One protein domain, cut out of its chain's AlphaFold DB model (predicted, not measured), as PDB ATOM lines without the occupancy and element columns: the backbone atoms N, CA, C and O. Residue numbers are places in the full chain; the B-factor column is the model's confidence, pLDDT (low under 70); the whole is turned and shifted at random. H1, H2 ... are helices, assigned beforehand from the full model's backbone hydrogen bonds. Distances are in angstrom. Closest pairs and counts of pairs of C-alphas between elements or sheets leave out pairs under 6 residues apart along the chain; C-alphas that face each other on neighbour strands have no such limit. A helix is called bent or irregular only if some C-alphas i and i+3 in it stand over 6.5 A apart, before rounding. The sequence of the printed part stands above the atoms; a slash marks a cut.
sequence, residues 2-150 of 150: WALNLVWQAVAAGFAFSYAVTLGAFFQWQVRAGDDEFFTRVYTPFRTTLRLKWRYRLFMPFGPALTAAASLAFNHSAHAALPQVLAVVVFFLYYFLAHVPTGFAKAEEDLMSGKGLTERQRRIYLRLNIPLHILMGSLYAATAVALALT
ATOM      1  N   TRP A   2     115.113 129.524 121.403       89.62
ATOM      2  CA  TRP A   2     113.961 128.806 121.967       89.62
ATOM      3  C   TRP A   2     113.297 129.472 123.184       89.62
ATOM      4  O   TRP A   2     112.139 129.872 123.118       89.62
ATOM      5  N   ALA A   3     114.048 129.655 124.276       93.19
ATOM      6  CA  ALA A   3     113.519 130.245 125.509       93.19
ATOM      7  C   ALA A   3     112.942 131.653 125.285       93.19
ATOM      8  O   ALA A   3     111.920 132.008 125.863       93.19
ATOM      9  N   LEU A   4     113.559 132.434 124.391       93.94
ATOM     10  CA  LEU A   4     113.050 133.748 124.007       93.94
ATOM     11  C   LEU A   4     111.705 133.639 123.277       93.94
ATOM     12  O   LEU A   4     110.811 134.419 123.579       93.94
ATOM     13  N   ASN A   5     111.539 132.676 122.363       95.31
ATOM     14  CA  ASN A   5     110.256 132.424 121.708       95.31
ATOM     15  C   ASN A   5     109.176 132.073 122.737       95.31
ATOM     16  O   ASN A   5     108.149 132.740 122.775       95.31
ATOM     17  N   LEU A   6     109.442 131.112 123.629       96.19
ATOM     18  CA  LEU A   6     108.522 130.740 124.712       96.19
ATOM     19  C   LEU A   6     108.092 131.961 125.536       96.19
ATOM     20  O   LEU A   6     106.895 132.211 125.691       96.19
ATOM     21  N   VAL A   7     109.058 132.751 126.022       96.44
ATOM     22  CA  VAL A   7     108.783 133.962 126.809       96.44
ATOM     23  C   VAL A   7     107.951 134.956 126.007       96.44
ATOM     24  O   VAL A   7     107.001 135.526 126.536       96.44
ATOM     25  N   TRP A   8     108.256 135.152 124.726       95.50
ATOM     26  CA  TRP A   8     107.546 136.120 123.899       95.50
ATOM     27  C   TRP A   8     106.090 135.714 123.632       95.50
ATOM     28  O   TRP A   8     105.204 136.568 123.691       95.50
ATOM     29  N   GLN A   9     105.816 134.421 123.418       96.81
ATOM     30  CA  GLN A   9     104.442 133.910 123.318       96.81
ATOM     31  C   GLN A   9     103.678 134.121 124.637       96.81
ATOM     32  O   GLN A   9     102.534 134.576 124.629       96.81
ATOM     33  N   ALA A  10     104.321 133.871 125.783       97.19
ATOM     34  CA  ALA A  10     103.717 134.103 127.096       97.19
ATOM     35  C   ALA A  10     103.433 135.594 127.363       97.19
ATOM     36  O   ALA A  10     102.366 135.938 127.874       97.19
ATOM     37  N   VAL A  11     104.341 136.495 126.968       96.44
ATOM     38  CA  VAL A  11     104.132 137.950 127.061       96.44
ATOM     39  C   VAL A  11     102.966 138.391 126.176       96.44
ATOM     40  O   VAL A  11     102.119 139.155 126.639       96.44
ATOM     41  N   ALA A  12     102.872 137.895 124.939       96.06
ATOM     42  CA  ALA A  12     101.758 138.213 124.044       96.06
ATOM     43  C   ALA A  12     100.409 137.728 124.608       96.06
ATOM     44  O   ALA A  12      99.414 138.456 124.549       96.06
ATOM     45  N   ALA A  13     100.386 136.543 125.227       97.50
ATOM     46  CA  ALA A  13      99.217 136.035 125.941       97.50
ATOM     47  C   ALA A  13      98.822 136.946 127.112       97.50
ATOM     48  O   ALA A  13      97.678 137.394 127.201       97.50
ATOM     49  N   GLY A  14      99.782 137.265 127.987       97.44
ATOM     50  CA  GLY A  14      99.570 138.136 129.143       97.44
ATOM     51  C   GLY A  14      99.091 139.532 128.748       97.44
ATOM     52  O   GLY A  14      98.174 140.066 129.368       97.44
ATOM     53  N   PHE A  15      99.641 140.096 127.671       95.56
ATOM     54  CA  PHE A  15      99.175 141.358 127.105       95.56
ATOM     55  C   PHE A  15      97.705 141.273 126.671       95.56
ATOM     56  O   PHE A  15      96.917 142.147 127.027       95.56
ATOM     57  N   ALA A  16      97.318 140.228 125.933       96.38
ATOM     58  CA  ALA A  16      95.953 140.071 125.432       96.38
ATOM     59  C   ALA A  16      94.931 139.921 126.572       96.38
ATOM     60  O   ALA A  16      93.879 140.563 126.552       96.38
ATOM     61  N   PHE A  17      95.263 139.132 127.600       98.12
ATOM     62  CA  PHE A  17      94.419 138.990 128.787       98.12
ATOM     63  C   PHE A  17      94.343 140.281 129.604       98.12
ATOM     64  O   PHE A  17      93.248 140.696 129.982       98.12
ATOM     65  N   SER A  18      95.479 140.950 129.825       97.75
ATOM     66  CA  SER A  18      95.523 142.240 130.518       97.75
ATOM     67  C   SER A  18      94.676 143.286 129.794       97.75
ATOM     68  O   SER A  18      93.856 143.955 130.423       97.75
ATOM     69  N   TYR A  19      94.783 143.370 128.464       95.88
ATOM     70  CA  TYR A  19      93.918 144.222 127.651       95.88
ATOM     71  C   TYR A  19      92.440 143.888 127.874       95.88
ATOM     72  O   TYR A  19      91.659 144.797 128.147       95.88
ATOM     73  N   ALA A  20      92.053 142.612 127.805       97.25
ATOM     74  CA  ALA A  20      90.657 142.204 127.937       97.25
ATOM     75  C   ALA A  20      90.040 142.633 129.283       97.25
ATOM     76  O   ALA A  20      88.907 143.109 129.312       97.25
ATOM     77  N   VAL A  21      90.784 142.524 130.388       96.75
ATOM     78  CA  VAL A  21      90.272 142.891 131.722       96.75
ATOM     79  C   VAL A  21      90.405 144.381 132.047       96.75
ATOM     80  O   VAL A  21      89.687 144.872 132.913       96.75
ATOM     81  N   THR A  22      91.292 145.109 131.362       96.69
ATOM     82  CA  THR A  22      91.522 146.544 131.596       96.69
ATOM     83  C   THR A  22      91.025 147.397 130.429       96.69
ATOM     84  O   THR A  22      89.855 147.775 130.376       96.69
ATOM     85  N   LEU A  23      91.904 147.713 129.478       95.12
ATOM     86  CA  LEU A  23      91.678 148.706 128.436       95.12
ATOM     87  C   LEU A  23      90.519 148.328 127.505       95.12
ATOM     88  O   LEU A  23      89.702 149.179 127.164       95.12
ATOM     89  N   GLY A  24      90.404 147.051 127.144       95.81
ATOM     90  CA  GLY A  24      89.301 146.529 126.348       95.81
ATOM     91  C   GLY A  24      87.960 146.663 127.067       95.81
ATOM     92  O   GLY A  24      86.982 147.084 126.451       95.81
ATOM     93  N   ALA A  25      87.907 146.372 128.371       97.12
ATOM     94  CA  ALA A  25      86.696 146.546 129.171       97.12
ATOM     95  C   ALA A  25      86.308 148.029 129.288       97.12
ATOM     96  O   ALA A  25      85.139 148.375 129.116       97.12
ATOM     97  N   PHE A  26      87.293 148.908 129.490       96.88
ATOM     98  CA  PHE A  26      87.091 150.355 129.513       96.88
ATOM     99  C   PHE A  26      86.563 150.894 128.173       96.88
ATOM    100  O   PHE A  26      85.560 151.604 128.146       96.88
ATOM    101  N   PHE A  27      87.160 150.510 127.041       96.19
ATOM    102  CA  PHE A  27      86.653 150.908 125.724       96.19
ATOM    103  C   PHE A  27      85.258 150.359 125.454       96.19
ATOM    104  O   PHE A  27      84.409 151.063 124.912       96.19
ATOM    105  N   GLN A  28      84.985 149.123 125.870       96.12
ATOM    106  CA  GLN A  28      83.649 148.557 125.769       96.12
ATOM    107  C   GLN A  28      82.628 149.350 126.598       96.12
ATOM    108  O   GLN A  28      81.512 149.555 126.125       96.12
ATOM    109  N   TRP A  29      82.992 149.812 127.797       96.69
ATOM    110  CA  TRP A  29      82.149 150.690 128.612       96.69
ATOM    111  C   TRP A  29      81.874 152.029 127.910       96.69
ATOM    112  O   TRP A  29      80.707 152.392 127.776       96.69
ATOM    113  N   GLN A  30      82.896 152.678 127.339       96.31
ATOM    114  CA  GLN A  30      82.717 153.923 126.576       96.31
ATOM    115  C   GLN A  30      81.788 153.751 125.368       96.31
ATOM    116  O   GLN A  30      80.866 154.537 125.151       96.31
ATOM    117  N   VAL A  31      81.952 152.659 124.617       96.12
ATOM    118  CA  VAL A  31      81.084 152.349 123.472       96.12
ATOM    119  C   VAL A  31      79.640 152.066 123.906       96.12
ATOM    120  O   VAL A  31      78.714 152.387 123.160       96.12
ATOM    121  N   ARG A  32      79.416 151.482 125.095       96.00
ATOM    122  CA  ARG A  32      78.062 151.301 125.657       96.00
ATOM    123  C   ARG A  32      77.432 152.621 126.084       96.00
ATOM    124  O   ARG A  32      76.229 152.773 125.910       96.00
ATOM    125  N   ALA A  33      78.228 153.539 126.624       94.50
ATOM    126  CA  ALA A  33      77.775 154.867 127.025       94.50
ATOM    127  C   ALA A  33      77.477 155.787 125.827       94.50
ATOM    128  O   ALA A  33      76.802 156.797 125.993       94.50
ATOM    129  N   GLY A  34      77.955 155.440 124.624       91.50
ATOM    130  CA  GLY A  34      77.829 156.296 123.443       91.50
ATOM    131  C   GLY A  34      78.795 157.484 123.454       91.50
ATOM    132  O   GLY A  34      78.591 158.433 122.703       91.50
ATOM    133  N   ASP A  35      79.840 157.434 124.287       87.62
ATOM    134  CA  ASP A  35      80.867 158.473 124.390       87.62
ATOM    135  C   ASP A  35      81.889 158.340 123.248       87.62
ATOM    136  O   ASP A  35      83.034 157.904 123.411       87.62
ATOM    137  N   ASP A  36      81.446 158.691 122.043       85.56
ATOM    138  CA  ASP A  36      82.304 158.735 120.858       85.56
ATOM    139  C   ASP A  36      83.295 159.933 120.929       85.56
ATOM    140  O   ASP A  36      84.316 159.962 120.226       85.56
ATOM    141  N   GLU A  37      83.046 160.907 121.815       91.06
ATOM    142  CA  GLU A  37      83.892 162.086 122.031       91.06
ATOM    143  C   GLU A  37      85.241 161.713 122.662       91.06
ATOM    144  O   GLU A  37      86.287 162.205 122.226       91.06
ATOM    145  N   PHE A  38      85.258 160.772 123.612       94.31
ATOM    146  CA  PHE A  38      86.504 160.235 124.162       94.31
ATOM    147  C   PHE A  38      87.455 159.730 123.066       94.31
ATOM    148  O   PHE A  38      88.657 160.030 123.074       94.31
ATOM    149  N   PHE A  39      86.934 158.983 122.088       94.88
ATOM    150  CA  PHE A  39      87.763 158.424 121.023       94.88
ATOM    151  C   PHE A  39      88.312 159.510 120.098       94.88
ATOM    152  O   PHE A  39      89.497 159.486 119.766       94.88
ATOM    153  N   THR A  40      87.480 160.483 119.730       94.56
ATOM    154  CA  THR A  40      87.857 161.564 118.809       94.56
ATOM    155  C   THR A  40      88.800 162.588 119.438       94.56
ATOM    156  O   THR A  40      89.778 162.981 118.801       94.56
ATOM    157  N   ARG A  41      88.551 163.006 120.684       95.25
ATOM    158  CA  ARG A  41      89.292 164.100 121.334       95.25
ATOM    159  C   ARG A  41      90.478 163.644 122.171       95.25
ATOM    160  O   ARG A  41      91.424 164.412 122.321       95.25
ATOM    161  N   VAL A  42      90.443 162.426 122.712       94.94
ATOM    162  CA  VAL A  42      91.473 161.945 123.644       94.94
ATOM    163  C   VAL A  42      92.264 160.800 123.029       94.94
ATOM    164  O   VAL A  42      93.471 160.921 122.800       94.94
ATOM    165  N   TYR A  43      91.602 159.683 122.728       94.81
ATOM    166  CA  TYR A  43      92.316 158.453 122.398       94.81
ATOM    167  C   TYR A  43      92.993 158.491 121.025       94.81
ATOM    168  O   TYR A  43      94.158 158.110 120.910       94.81
ATOM    169  N   THR A  44      92.309 158.952 119.973       95.75
ATOM    170  CA  THR A  44      92.905 159.026 118.633       95.75
ATOM    171  C   THR A  44      94.120 159.960 118.593       95.75
ATOM    172  O   THR A  44      95.165 159.488 118.138       95.75
ATOM    173  N   PRO A  45      94.079 161.205 119.117       96.62
ATOM    174  CA  PRO A  45      95.262 162.067 119.201       96.62
ATOM    175  C   PRO A  45      96.425 161.447 119.986       96.62
ATOM    176  O   PRO A  45      97.575 161.528 119.552       96.62
ATOM    177  N   PHE A  46      96.141 160.765 121.100       96.12
ATOM    178  CA  PHE A  46      97.142 160.017 121.867       96.12
ATOM    179  C   PHE A  46      97.774 158.888 121.031       96.12
ATOM    180  O   PHE A  46      99.002 158.789 120.918       96.12
ATOM    181  N   ARG A  47      96.942 158.062 120.382       95.12
ATOM    182  CA  ARG A  47      97.362 156.925 119.545       95.12
ATOM    183  C   ARG A  47      98.207 157.369 118.354       95.12
ATOM    184  O   ARG A  47      99.177 156.682 118.016       95.12
ATOM    185  N   THR A  48      97.846 158.475 117.702       95.31
ATOM    186  CA  THR A  48      98.549 158.992 116.519       95.31
ATOM    187  C   THR A  48      99.856 159.676 116.895       95.31
ATOM    188  O   THR A  48     100.891 159.307 116.340       95.31
ATOM    189  N   THR A  49      99.838 160.578 117.880       96.69
ATOM    190  CA  THR A  49     101.024 161.318 118.352       96.69
ATOM    191  C   THR A  49     102.135 160.368 118.786       96.69
ATOM    192  O   THR A  49     103.285 160.509 118.374       96.69
ATOM    193  N   LEU A  50     101.792 159.326 119.547       95.62
ATOM    194  CA  LEU A  50     102.766 158.335 120.009       95.62
ATOM    195  C   LEU A  50     103.026 157.202 119.005       95.62
ATOM    196  O   LEU A  50     103.780 156.271 119.302       95.62
ATOM    197  N   ARG A  51     102.414 157.254 117.813       94.31
ATOM    198  CA  ARG A  51     102.521 156.234 116.755       94.31
ATOM    199  C   ARG A  51     102.230 154.821 117.280       94.31
ATOM    200  O   ARG A  51     102.843 153.843 116.839       94.31
ATOM    201  N   LEU A  52     101.277 154.697 118.210       92.62
ATOM    202  CA  LEU A  52     101.012 153.449 118.931       92.62
ATOM    203  C   LEU A  52     100.591 152.318 118.005       92.62
ATOM    204  O   LEU A  52     100.958 151.182 118.254       92.62
ATOM    205  N   LYS A  53      99.901 152.608 116.895       90.94
ATOM    206  CA  LYS A  53      99.550 151.588 115.892       90.94
ATOM    207  C   LYS A  53     100.782 150.850 115.355       90.94
ATOM    208  O   LYS A  53     100.750 149.634 115.200       90.94
ATOM    209  N   TRP A  54     101.864 151.576 115.077       91.25
ATOM    210  CA  TRP A  54     103.102 150.982 114.569       91.25
ATOM    211  C   TRP A  54     103.884 150.267 115.662       91.25
ATOM    212  O   TRP A  54     104.322 149.142 115.446       91.25
ATOM    213  N   ARG A  55     103.996 150.881 116.846       91.88
ATOM    214  CA  ARG A  55     104.639 150.243 118.003       91.88
ATOM    215  C   ARG A  55     103.924 148.941 118.361       91.88
ATOM    216  O   ARG A  55     104.556 147.899 118.422       91.88
ATOM    217  N   TYR A  56     102.599 148.965 118.455       89.62
ATOM    218  CA  TYR A  56     101.781 147.779 118.685       89.62
ATOM    219  C   TYR A  56     102.054 146.675 117.658       89.62
ATOM    220  O   TYR A  56     102.307 145.537 118.035       89.62
ATOM    221  N   ARG A  57     102.080 147.007 116.359       91.00
ATOM    222  CA  ARG A  57     102.385 146.036 115.294       91.00
ATOM    223  C   ARG A  57     103.774 145.410 115.434       91.00
ATOM    224  O   ARG A  57     103.944 144.234 115.133       91.00
ATOM    225  N   LEU A  58     104.760 146.175 115.889       88.94
ATOM    226  CA  LEU A  58     106.096 145.642 116.127       88.94
ATOM    227  C   LEU A  58     106.108 144.654 117.300       88.94
ATOM    228  O   LEU A  58     106.768 143.630 117.208       88.94
ATOM    229  N   PHE A  59     105.360 144.927 118.370       87.19
ATOM    230  CA  PHE A  59     105.400 144.113 119.590       87.19
ATOM    231  C   PHE A  59     104.427 142.923 119.609       87.19
ATOM    232  O   PHE A  59     104.741 141.929 120.255       87.19
ATOM    233  N   MET A  60     103.280 142.994 118.921       83.69
ATOM    234  CA  MET A  60     102.182 142.024 119.103       83.69
ATOM    235  C   MET A  60     101.896 141.080 117.926       83.69
ATOM    236  O   MET A  60     101.484 139.955 118.189       83.69
ATOM    237  N   PRO A  61     102.080 141.467 116.655       87.06
ATOM    238  CA  PRO A  61     102.121 140.478 115.575       87.06
ATOM    239  C   PRO A  61     103.528 140.184 115.055       87.06
ATOM    240  O   PRO A  61     103.885 139.021 114.903       87.06
ATOM    241  N   PHE A  62     104.353 141.203 114.790       92.00
ATOM    242  CA  PHE A  62     105.625 140.970 114.100       92.00
ATOM    243  C   PHE A  62     106.731 140.477 115.029       92.00
ATOM    244  O   PHE A  62     107.432 139.545 114.662       92.00
ATOM    245  N   GLY A  63     106.864 141.037 116.231       91.81
ATOM    246  CA  GLY A  63     107.839 140.590 117.229       91.81
ATOM    247  C   GLY A  63     107.735 139.089 117.522       91.81
ATOM    248  O   GLY A  63     108.699 138.376 117.246       91.81
ATOM    249  N   PRO A  64     106.565 138.580 117.967       92.62
ATOM    250  CA  PRO A  64     106.388 137.158 118.250       92.62
ATOM    251  C   PRO A  64     106.672 136.281 117.032       92.62
ATOM    252  O   PRO A  64     107.417 135.311 117.141       92.62
ATOM    253  N   ALA A  65     106.141 136.647 115.861       94.50
ATOM    254  CA  ALA A  65     106.316 135.861 114.644       94.50
ATOM    255  C   ALA A  65     107.776 135.821 114.169       94.50
ATOM    256  O   ALA A  65     108.263 134.763 113.777       94.50
ATOM    257  N   LEU A  66     108.499 136.946 114.223       95.25
ATOM    258  CA  LEU A  66     109.908 137.019 113.830       95.25
ATOM    259  C   LEU A  66     110.801 136.256 114.813       95.25
ATOM    260  O   LEU A  66     111.681 135.508 114.388       95.25
ATOM    261  N   THR A  67     110.552 136.387 116.120       94.94
ATOM    262  CA  THR A  67     111.253 135.606 117.146       94.94
ATOM    263  C   THR A  67     110.990 134.110 116.971       94.94
ATOM    264  O   THR A  67     111.932 133.319 117.039       94.94
ATOM    265  N   ALA A  68     109.746 133.717 116.691       95.62
ATOM    266  CA  ALA A  68     109.381 132.334 116.415       95.62
ATOM    267  C   ALA A  68     110.043 131.802 115.138       95.62
ATOM    268  O   ALA A  68     110.591 130.704 115.155       95.62
ATOM    269  N   ALA A  69     110.065 132.585 114.056       96.12
ATOM    270  CA  ALA A  69     110.675 132.186 112.790       96.12
ATOM    271  C   ALA A  69     112.190 131.990 112.936       96.12
ATOM    272  O   ALA A  69     112.738 130.991 112.469       96.12
ATOM    273  N   ALA A  70     112.860 132.897 113.649       95.62
ATOM    274  CA  ALA A  70     114.268 132.739 113.979       95.62
ATOM    275  C   ALA A  70     114.494 131.522 114.892       95.62
ATOM    276  O   ALA A  70     115.410 130.737 114.657       95.62
ATOM    277  N   SER A  71     113.643 131.312 115.903       94.56
ATOM    278  CA  SER A  71     113.712 130.113 116.746       94.56
ATOM    279  C   SER A  71     113.604 128.836 115.919       94.56
ATOM    280  O   SER A  71     114.460 127.970 116.077       94.56
ATOM    281  N   LEU A  72     112.631 128.754 115.009       94.50
ATOM    282  CA  LEU A  72     112.451 127.619 114.110       94.50
ATOM    283  C   LEU A  72     113.702 127.379 113.263       94.50
ATOM    284  O   LEU A  72     114.231 126.274 113.266       94.50
ATOM    285  N   ALA A  73     114.236 128.414 112.609       94.75
ATOM    286  CA  ALA A  73     115.436 128.282 111.784       94.75
ATOM    287  C   ALA A  73     116.627 127.699 112.570       94.75
ATOM    288  O   ALA A  73     117.282 126.768 112.102       94.75
ATOM    289  N   PHE A  74     116.866 128.191 113.791       93.44
ATOM    290  CA  PHE A  74     118.032 127.806 114.592       93.44
ATOM    291  C   PHE A  74     117.840 126.557 115.465       93.44
ATOM    292  O   PHE A  74     118.833 126.032 115.958       93.44
ATOM    293  N   ASN A  75     116.607 126.098 115.706       90.31
ATOM    294  CA  ASN A  75     116.324 125.038 116.688       90.31
ATOM    295  C   ASN A  75     115.421 123.915 116.144       90.31
ATOM    296  O   ASN A  75     114.935 123.090 116.918       90.31
ATOM    297  N   HIS A  76     115.192 123.851 114.827       84.38
ATOM    298  CA  HIS A  76     114.323 122.840 114.207       84.38
ATOM    299  C   HIS A  76     114.766 121.387 114.448       84.38
ATOM    300  O   HIS A  76     113.923 120.498 114.432       84.38
ATOM    301  N   SER A  77     116.062 121.134 114.646       87.00
ATOM    302  CA  SER A  77     116.605 119.790 114.890       87.00
ATOM    303  C   SER A  77     116.644 119.396 116.369       87.00
ATOM    304  O   SER A  77     116.793 118.217 116.673       87.00
ATOM    305  N   ALA A  78     116.522 120.365 117.282       87.62
ATOM    306  CA  ALA A  78     116.650 120.158 118.726       87.62
ATOM    307  C   ALA A  78     115.300 120.088 119.457       87.62
ATOM    308  O   ALA A  78     115.227 119.512 120.537       87.62
ATOM    309  N   HIS A  79     114.243 120.659 118.875       88.44
ATOM    310  CA  HIS A  79     112.902 120.694 119.458       88.44
ATOM    311  C   HIS A  79     111.845 120.312 118.425       88.44
ATOM    312  O   HIS A  79     112.063 120.421 117.217       88.44
ATOM    313  N   ALA A  80     110.657 119.932 118.897       88.81
ATOM    314  CA  ALA A  80     109.540 119.595 118.025       88.81
ATOM    315  C   ALA A  80     109.208 120.742 117.049       88.81
ATOM    316  O   ALA A  80     109.099 121.913 117.424       88.81
ATOM    317  N   ALA A  81     109.010 120.400 115.775       90.19
ATOM    318  CA  ALA A  81     108.739 121.389 114.734       90.19
ATOM    319  C   ALA A  81     107.340 122.016 114.864       90.19
ATOM    320  O   ALA A  81     107.174 123.208 114.617       90.19
ATOM    321  N   LEU A  82     106.329 121.240 115.275       92.94
ATOM    322  CA  LEU A  82     104.937 121.698 115.278       92.94
ATOM    323  C   LEU A  82     104.697 122.919 116.195       92.94
ATOM    324  O   LEU A  82     104.180 123.915 115.686       92.94
ATOM    325  N   PRO A  83     105.098 122.931 117.485       93.38
ATOM    326  CA  PRO A  83     104.937 124.117 118.335       93.38
ATOM    327  C   PRO A  83     105.671 125.352 117.802       93.38
ATOM    328  O   PRO A  83     105.170 126.470 117.912       93.38
ATOM    329  N   GLN A  84     106.831 125.161 117.166       93.12
ATOM    330  CA  GLN A  84     107.590 126.248 116.542       93.12
ATOM    331  C   GLN A  84     106.858 126.839 115.344       93.12
ATOM    332  O   GLN A  84     106.753 128.057 115.233       93.12
ATOM    333  N   VAL A  85     106.325 125.989 114.467       95.31
ATOM    334  CA  VAL A  85     105.537 126.424 113.310       95.31
ATOM    335  C   VAL A  85     104.281 127.156 113.774       95.31
ATOM    336  O   VAL A  85     104.008 128.252 113.286       95.31
ATOM    337  N   LEU A  86     103.559 126.609 114.759       95.00
ATOM    338  CA  LEU A  86     102.390 127.267 115.349       95.00
ATOM    339  C   LEU A  86     102.745 128.653 115.892       95.00
ATOM    340  O   LEU A  86     102.044 129.611 115.584       95.00
ATOM    341  N   ALA A  87     103.868 128.795 116.597       96.12
ATOM    342  CA  ALA A  87     104.337 130.080 117.116       96.12
ATOM    343  C   ALA A  87     104.581 131.149 116.038       96.12
ATOM    344  O   ALA A  87     104.423 132.339 116.315       96.12
ATOM    345  N   VAL A  88     104.914 130.749 114.807       97.00
ATOM    346  CA  VAL A  88     105.040 131.679 113.673       97.00
ATOM    347  C   VAL A  88     103.669 132.122 113.165       97.00
ATOM    348  O   VAL A  88     103.471 133.297 112.853       97.00
ATOM    349  N   VAL A  89     102.722 131.189 113.048       96.44
ATOM    350  CA  VAL A  89     101.486 131.412 112.281       96.44
ATOM    351  C   VAL A  89     100.259 131.736 113.130       96.44
ATOM    352  O   VAL A  89      99.286 132.259 112.591       96.44
ATOM    353  N   VAL A  90     100.279 131.465 114.438       96.00
ATOM    354  CA  VAL A  90      99.092 131.494 115.312       96.00
ATOM    355  C   VAL A  90      98.347 132.827 115.269       96.00
ATOM    356  O   VAL A  90      97.126 132.845 115.109       96.00
ATOM    357  N   PHE A  91      99.070 133.950 115.314       95.94
ATOM    358  CA  PHE A  91      98.459 135.273 115.209       95.94
ATOM    359  C   PHE A  91      97.778 135.481 113.861       95.94
ATOM    360  O   PHE A  91      96.670 136.005 113.805       95.94
ATOM    361  N   PHE A  92      98.432 135.088 112.768       96.31
ATOM    362  CA  PHE A  92      97.897 135.284 111.424       96.31
ATOM    363  C   PHE A  92      96.663 134.415 111.196       96.31
ATOM    364  O   PHE A  92      95.674 134.906 110.658       96.31
ATOM    365  N   LEU A  93      96.681 133.169 111.675       96.56
ATOM    366  CA  LEU A  93      95.506 132.299 111.659       96.56
ATOM    367  C   LEU A  93      94.351 132.937 112.436       96.56
ATOM    368  O   LEU A  93      93.264 133.094 111.888       96.56
ATOM    369  N   TYR A  94      94.590 133.392 113.666       97.00
ATOM    370  CA  TYR A  94      93.588 134.127 114.441       97.00
ATOM    371  C   TYR A  94      93.064 135.363 113.692       97.00
ATOM    372  O   TYR A  94      91.854 135.571 113.568       97.00
ATOM    373  N   TYR A  95      93.969 136.185 113.164       96.50
ATOM    374  CA  TYR A  95      93.625 137.449 112.535       96.50
ATOM    375  C   TYR A  95      92.763 137.240 111.286       96.50
ATOM    376  O   TYR A  95      91.710 137.866 111.142       96.50
ATOM    377  N   PHE A  96      93.171 136.331 110.400       97.31
ATOM    378  CA  PHE A  96      92.484 136.099 109.134       97.31
ATOM    379  C   PHE A  96      91.265 135.182 109.249       97.31
ATOM    380  O   PHE A  96      90.369 135.310 108.421       97.31
ATOM    381  N   LEU A  97      91.186 134.309 110.259       97.19
ATOM    382  CA  LEU A  97      90.066 133.369 110.407       97.19
ATOM    383  C   LEU A  97      89.009 133.819 111.423       97.19
ATOM    384  O   LEU A  97      87.851 133.431 111.291       97.19
ATOM    385  N   ALA A  98      89.360 134.656 112.405       96.19
ATOM    386  CA  ALA A  98      88.425 135.121 113.436       96.19
ATOM    387  C   ALA A  98      88.271 136.650 113.466       96.19
ATOM    388  O   ALA A  98      87.152 137.169 113.465       96.19
ATOM    389  N   HIS A  99      89.374 137.400 113.461       96.31
ATOM    390  CA  HIS A  99      89.329 138.849 113.689       96.31
ATOM    391  C   HIS A  99      88.754 139.642 112.503       96.31
ATOM    392  O   HIS A  99      87.900 140.515 112.674       96.31
ATOM    393  N   VAL A 100      89.215 139.342 111.286       97.69
ATOM    394  CA  VAL A 100      88.755 139.999 110.053       97.69
ATOM    395  C   VAL A 100      87.359 139.526 109.624       97.69
ATOM    396  O   VAL A 100      86.504 140.390 109.416       97.69
ATOM    397  N   PRO A 101      87.065 138.212 109.526       98.00
ATOM    398  CA  PRO A 101      85.799 137.742 108.950       98.00
ATOM    399  C   PRO A 101      84.562 138.129 109.760       98.00
ATOM    400  O   PRO A 101      83.477 138.294 109.209       98.00
ATOM    401  N   THR A 102      84.717 138.331 111.070       97.19
ATOM    402  CA  THR A 102      83.622 138.778 111.943       97.19
ATOM    403  C   THR A 102      83.247 140.253 111.745       97.19
ATOM    404  O   THR A 102      82.246 140.715 112.292       97.19
ATOM    405  N   GLY A 103      84.043 141.014 110.985       97.75
ATOM    406  CA  GLY A 103      83.904 142.463 110.827       97.75
ATOM    407  C   GLY A 103      84.437 143.268 112.016       97.75
ATOM    408  O   GLY A 103      84.428 144.501 111.968       97.75
ATOM    409  N   PHE A 104      84.933 142.597 113.063       98.12
ATOM    410  CA  PHE A 104      85.460 143.250 114.256       98.12
ATOM    411  C   PHE A 104      86.693 144.101 113.942       98.12
ATOM    412  O   PHE A 104      86.735 145.254 114.359       98.12
ATOM    413  N   ALA A 105      87.620 143.612 113.108       97.00
ATOM    414  CA  ALA A 105      88.814 144.365 112.706       97.00
ATOM    415  C   ALA A 105      88.499 145.774 112.170       97.00
ATOM    416  O   ALA A 105      89.205 146.738 112.467       97.00
ATOM    417  N   LYS A 106      87.424 145.905 111.382       97.75
ATOM    418  CA  LYS A 106      87.002 147.198 110.835       97.75
ATOM    419  C   LYS A 106      86.356 148.076 111.902       97.75
ATOM    420  O   LYS A 106      86.643 149.266 111.938       97.75
ATOM    421  N   ALA A 107      85.489 147.501 112.737       97.69
ATOM    422  CA  ALA A 107      84.850 148.221 113.837       97.69
ATOM    423  C   ALA A 107      85.897 148.765 114.821       97.69
ATOM    424  O   ALA A 107      85.873 149.943 115.155       97.69
ATOM    425  N   GLU A 108      86.854 147.932 115.225       96.81
ATOM    426  CA  GLU A 108      87.952 148.339 116.094       96.81
ATOM    427  C   GLU A 108      88.785 149.455 115.460       96.81
ATOM    428  O   GLU A 108      88.996 150.486 116.088       96.81
ATOM    429  N   GLU A 109      89.227 149.300 114.210       96.38
ATOM    430  CA  GLU A 109      90.052 150.332 113.582       96.38
ATOM    431  C   GLU A 109      89.305 151.663 113.432       96.38
ATOM    432  O   GLU A 109      89.900 152.707 113.687       96.38
ATOM    433  N   ASP A 110      88.019 151.652 113.069       96.69
ATOM    434  CA  ASP A 110      87.226 152.880 112.949       96.69
ATOM    435  C   ASP A 110      87.036 153.576 114.301       96.69
ATOM    436  O   ASP A 110      87.242 154.790 114.391       96.69
ATOM    437  N   LEU A 111      86.736 152.810 115.356       95.69
ATOM    438  CA  LEU A 111      86.629 153.317 116.723       95.69
ATOM    439  C   LEU A 111      87.952 153.937 117.188       95.69
ATOM    440  O   LEU A 111      88.006 155.096 117.590       95.69
ATOM    441  N   MET A 112      89.045 153.183 117.068       94.38
ATOM    442  CA  MET A 112      90.379 153.596 117.508       94.38
ATOM    443  C   MET A 112      90.969 154.729 116.650       94.38
ATOM    444  O   MET A 112      92.016 155.284 117.000       94.38
ATOM    445  N   SER A 113      90.362 155.034 115.502       94.06
ATOM    446  CA  SER A 113      90.695 156.162 114.626       94.06
ATOM    447  C   SER A 113      89.711 157.331 114.735       94.06
ATOM    448  O   SER A 113      89.828 158.267 113.947       94.06
ATOM    449  N   GLY A 114      88.751 157.284 115.664       93.25
ATOM    450  CA  GLY A 114      87.826 158.390 115.905       93.25
ATOM    451  C   GLY A 114      86.858 158.630 114.747       93.25
ATOM    452  O   GLY A 114      86.355 159.733 114.579       93.25
ATOM    453  N   LYS A 115      86.594 157.621 113.910       93.44
ATOM    454  CA  LYS A 115      85.654 157.742 112.782       93.44
ATOM    455  C   LYS A 115      84.192 157.554 113.198       93.44
ATOM    456  O   LYS A 115      83.305 157.677 112.359       93.44
ATOM    457  N   GLY A 116      83.958 157.240 114.472       90.38
ATOM    458  CA  GLY A 116      82.667 156.786 114.976       90.38
ATOM    459  C   GLY A 116      82.348 155.354 114.542       90.38
ATOM    460  O   GLY A 116      83.065 154.740 113.747       90.38
ATOM    461  N   LEU A 117      81.263 154.809 115.088       95.44
ATOM    462  CA  LEU A 117      80.764 153.479 114.753       95.44
ATOM    463  C   LEU A 117      79.350 153.564 114.194       95.44
ATOM    464  O   LEU A 117      78.477 154.202 114.776       95.44
ATOM    465  N   THR A 118      79.088 152.828 113.117       96.50
ATOM    466  CA  THR A 118      77.706 152.504 112.741       96.50
ATOM    467  C   THR A 118      77.068 151.594 113.794       96.50
ATOM    468  O   THR A 118      77.760 150.827 114.467       96.50
ATOM    469  N   GLU A 119      75.738 151.566 113.868       96.62
ATOM    470  CA  GLU A 119      75.003 150.670 114.775       96.62
ATOM    471  C   GLU A 119      75.398 149.194 114.634       96.62
ATOM    472  O   GLU A 119      75.530 148.454 115.612       96.62
ATOM    473  N   ARG A 120      75.645 148.747 113.397       97.38
ATOM    474  CA  ARG A 120      76.129 147.387 113.138       97.38
ATOM    475  C   ARG A 120      77.515 147.170 113.744       97.38
ATOM    476  O   ARG A 120      77.728 146.154 114.403       97.38
ATOM    477  N   GLN A 121      78.445 148.098 113.528       97.75
ATOM    478  CA  GLN A 121      79.800 147.998 114.070       97.75
ATOM    479  C   GLN A 121      79.807 148.083 115.596       97.75
ATOM    480  O   GLN A 121      80.533 147.321 116.223       97.75
ATOM    481  N   ARG A 122      78.957 148.926 116.195       97.69
ATOM    482  CA  ARG A 122      78.776 149.014 117.650       97.69
ATOM    483  C   ARG A 122      78.363 147.661 118.230       97.69
ATOM    484  O   ARG A 122      79.019 147.161 119.140       97.69
ATOM    485  N   ARG A 123      77.352 147.000 117.649       98.00
ATOM    486  CA  ARG A 123      76.935 145.650 118.076       98.00
ATOM    487  C   ARG A 123      78.041 144.607 117.924       98.00
ATOM    488  O   ARG A 123      78.227 143.792 118.823       98.00
ATOM    489  N   ILE A 124      78.771 144.631 116.808       98.25
ATOM    490  CA  ILE A 124      79.914 143.736 116.574       98.25
ATOM    491  C   ILE A 124      80.984 143.965 117.647       98.25
ATOM    492  O   ILE A 124      81.408 143.008 118.288       98.25
ATOM    493  N   TYR A 125      81.375 145.219 117.881       98.00
ATOM    494  CA  TYR A 125      82.400 145.580 118.855       98.00
ATOM    495  C   TYR A 125      82.018 145.129 120.266       98.00
ATOM    496  O   TYR A 125      82.770 144.395 120.900       98.00
ATOM    497  N   LEU A 126      80.814 145.475 120.728       97.81
ATOM    498  CA  LEU A 126      80.331 145.117 122.066       97.81
ATOM    499  C   LEU A 126      80.191 143.607 122.283       97.81
ATOM    500  O   LEU A 126      80.288 143.144 123.419       97.81
ATOM    501  N   ARG A 127      79.940 142.843 121.215       98.19
ATOM    502  CA  ARG A 127      79.832 141.383 121.279       98.19
ATOM    503  C   ARG A 127      81.193 140.696 121.228       98.19
ATOM    504  O   ARG A 127      81.338 139.640 121.831       98.19
ATOM    505  N   LEU A 128      82.153 141.242 120.481       98.44
ATOM    506  CA  LEU A 128      83.363 140.515 120.088       98.44
ATOM    507  C   LEU A 128      84.669 141.071 120.654       98.44
ATOM    508  O   LEU A 128      85.636 140.318 120.678       98.44
ATOM    509  N   ASN A 129      84.711 142.311 121.159       98.19
ATOM    510  CA  ASN A 129      85.939 142.915 121.688       98.19
ATOM    511  C   ASN A 129      86.608 142.026 122.740       98.19
ATOM    512  O   ASN A 129      87.733 141.578 122.543       98.19
ATOM    513  N   ILE A 130      85.901 141.704 123.823       98.38
ATOM    514  CA  ILE A 130      86.464 140.864 124.884       98.38
ATOM    515  C   ILE A 130      86.668 139.408 124.429       98.38
ATOM    516  O   ILE A 130      87.785 138.913 124.585       98.38
ATOM    517  N   PRO A 131      85.681 138.714 123.823       98.44
ATOM    518  CA  PRO A 131      85.864 137.316 123.434       98.44
ATOM    519  C   PRO A 131      87.010 137.079 122.446       98.44
ATOM    520  O   PRO A 131      87.743 136.106 122.601       98.44
ATOM    521  N   LEU A 132      87.200 137.955 121.452       98.31
ATOM    522  CA  LEU A 132      88.285 137.791 120.481       98.31
ATOM    523  C   LEU A 132      89.659 138.024 121.118       98.31
ATOM    524  O   LEU A 132      90.587 137.267 120.843       98.31
ATOM    525  N   HIS A 133      89.789 138.995 122.025       97.88
ATOM    526  CA  HIS A 133      91.049 139.219 122.736       97.88
ATOM    527  C   HIS A 133      91.375 138.096 123.729       97.88
ATOM    528  O   HIS A 133      92.538 137.709 123.836       97.88
ATOM    529  N   ILE A 134      90.367 137.512 124.390       98.50
ATOM    530  CA  ILE A 134      90.546 136.290 125.190       98.50
ATOM    531  C   ILE A 134      91.001 135.138 124.292       98.50
ATOM    532  O   ILE A 134      91.985 134.488 124.621       98.50
ATOM    533  N   LEU A 135      90.350 134.918 123.144       98.38
ATOM    534  CA  LEU A 135      90.746 133.880 122.188       98.38
ATOM    535  C   LEU A 135      92.202 134.056 121.734       98.38
ATOM    536  O   LEU A 135      92.965 133.094 121.757       98.38
ATOM    537  N   MET A 136      92.607 135.275 121.369       97.56
ATOM    538  CA  MET A 136      93.994 135.586 121.015       97.56
ATOM    539  C   MET A 136      94.958 135.244 122.156       97.56
ATOM    540  O   MET A 136      95.968 134.580 121.929       97.56
ATOM    541  N   GLY A 137      94.633 135.661 123.385       97.75
ATOM    542  CA  GLY A 137      95.430 135.352 124.571       97.75
ATOM    543  C   GLY A 137      95.546 133.852 124.827       97.75
ATOM    544  O   GLY A 137      96.645 133.349 125.052       97.75
ATOM    545  N   SER A 138      94.440 133.115 124.715       98.56
ATOM    546  CA  SER A 138      94.400 131.660 124.878       98.56
ATOM    547  C   SER A 138      95.227 130.932 123.822       98.56
ATOM    548  O   SER A 138      95.931 129.985 124.161       98.56
ATOM    549  N   LEU A 139      95.194 131.377 122.565       97.81
ATOM    550  CA  LEU A 139      96.002 130.791 121.491       97.81
ATOM    551  C   LEU A 139      97.503 131.007 121.724       97.81
ATOM    552  O   LEU A 139      98.295 130.073 121.571       97.81
ATOM    553  N   TYR A 140      97.897 132.208 122.152       97.50
ATOM    554  CA  TYR A 140      99.281 132.491 122.527       97.50
ATOM    555  C   TYR A 140      99.728 131.686 123.753       97.50
ATOM    556  O   TYR A 140     100.815 131.112 123.746       97.50
ATOM    557  N   ALA A 141      98.876 131.573 124.776       98.19
ATOM    558  CA  ALA A 141      99.163 130.786 125.972       98.19
ATOM    559  C   ALA A 141      99.318 129.295 125.645       98.19
ATOM    560  O   ALA A 141     100.293 128.675 126.060       98.19
ATOM    561  N   ALA A 142      98.404 128.732 124.850       98.19
ATOM    562  CA  ALA A 142      98.479 127.344 124.405       98.19
ATOM    563  C   ALA A 142      99.758 127.080 123.599       98.19
ATOM    564  O   ALA A 142     100.413 126.062 123.798       98.19
ATOM    565  N   THR A 143     100.154 128.025 122.744       97.19
ATOM    566  CA  THR A 143     101.418 127.951 121.998       97.19
ATOM    567  C   THR A 143     102.627 127.984 122.937       97.19
ATOM    568  O   THR A 143     103.538 127.175 122.783       97.19
ATOM    569  N   ALA A 144     102.639 128.872 123.937       97.44
ATOM    570  CA  ALA A 144     103.711 128.945 124.929       97.44
ATOM    571  C   ALA A 144     103.827 127.649 125.751       97.44
ATOM    572  O   ALA A 144     104.931 127.157 125.963       97.44
ATOM    573  N   VAL A 145     102.695 127.071 126.165       97.62
ATOM    574  CA  VAL A 145     102.645 125.777 126.863       97.62
ATOM    575  C   VAL A 145     103.143 124.653 125.957       97.62
ATOM    576  O   VAL A 145     103.954 123.845 126.391       97.62
ATOM    577  N   ALA A 146     102.720 124.619 124.692       96.06
ATOM    578  CA  ALA A 146     103.187 123.618 123.738       96.06
ATOM    579  C   ALA A 146     104.706 123.691 123.526       96.06
ATOM    580  O   ALA A 146     105.348 122.653 123.475       96.06
ATOM    581  N   LEU A 147     105.282 124.897 123.462       95.62
ATOM    582  CA  LEU A 147     106.736 125.085 123.457       95.62
ATOM    583  C   LEU A 147     107.360 124.625 124.787       95.62
ATOM    584  O   LEU A 147     108.379 123.961 124.792       95.62
ATOM    585  N   ALA A 148     106.772 124.923 125.942       95.19
ATOM    586  CA  ALA A 148     107.348 124.512 127.228       95.19
ATOM    587  C   ALA A 148     107.440 122.983 127.415       95.19
ATOM    588  O   ALA A 148     108.249 122.514 128.211       95.19
ATOM    589  N   LEU A 149     106.602 122.222 126.707       92.88
ATOM    590  CA  LEU A 149     106.492 120.767 126.824       92.88
ATOM    591  C   LEU A 149     107.337 119.988 125.795       92.88
ATOM    592  O   LEU A 149     107.238 118.762 125.760       92.88
ATOM    593  N   THR A 150     108.137 120.665 124.962       82.62
ATOM    594  CA  THR A 150     108.943 120.052 123.882       82.62
ATOM    595  C   THR A 150     110.398 120.475 123.906       82.62
ATOM    596  O   THR A 150     111.244 119.659 123.493       82.62
TER     597      THR A 150
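What this domain is: This is residues 2 to 150 of the 150 residues of an uncharacterized protein of Schaalia georgiae F0490 (UniProt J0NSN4). This is a long, narrow bundle in which H1 and H7b lie side by side and the helical hairpin of H4 and H5a packs on them near the end that holds Trp 2 and Thr 150. At the other end H2, H7a, H6 and H3 form a looser head, each packing on the next in that order. The printed part has 149 residues, with seven named helices, H1 to H7, and no named strand, so the class is all helix. It is compact, with a radius of gyration of the C-alphas of 16.8 A, and elongated, spanning 53 by 29 by 23 A.

Where its parts are: H1, residues 2 to 21, begins at C-alpha 2 (113.961, 128.806, 121.967) and is 29.2 A long. H2 is residues 23 to 33, and H3 residues 36 to 49. H4, residues 52 to 75, is 32.4 A long, with a kink of 30 degrees near residue 64. H3 and H4 are only just irregular: C-alphas 41 and 44 are 6.8 A apart, C-alphas 58 and 61 6.54 A. By their hydrogen bonds H5, residues 81 to 99, and H7, residues 119 to 148, were each assigned as one helix, but both are bent: C-alphas 88 and 91 are 7.7 A apart, C-alphas 127 and 130 7.6 A. Their arms are H5a, 81 to 88, H5b, 91 to 99, H7a, 119 to 127, and H7b, 130 to 148, which ends at C-alpha 148 (107.348, 124.512, 127.228). H6 is residues 104 to 112.

How they stand to each other: H7b touches H1 at a shallow tilt of 21 degrees, opposite ways, closest at C-alphas 13 and 137, 4.1 A. Residues 64 to 72 of H4 touch H5a, closest at C-alphas 65 and 88, 4.5 A. H7a touches H6, about perpendicular at 76 degrees, closest at C-alphas 107 and 121, 5.1 A. O i to N i+4 pairs are within hydrogen-bond range throughout, except in H3, 7 of 10, and H4, 16 of 20.

The domain as a whole: The farthest C-alphas, of Glu 37 and Ser 77, are 53.9 A apart. The printed part has no cut and no long link, and no printed residue is under 70 in pLDDT.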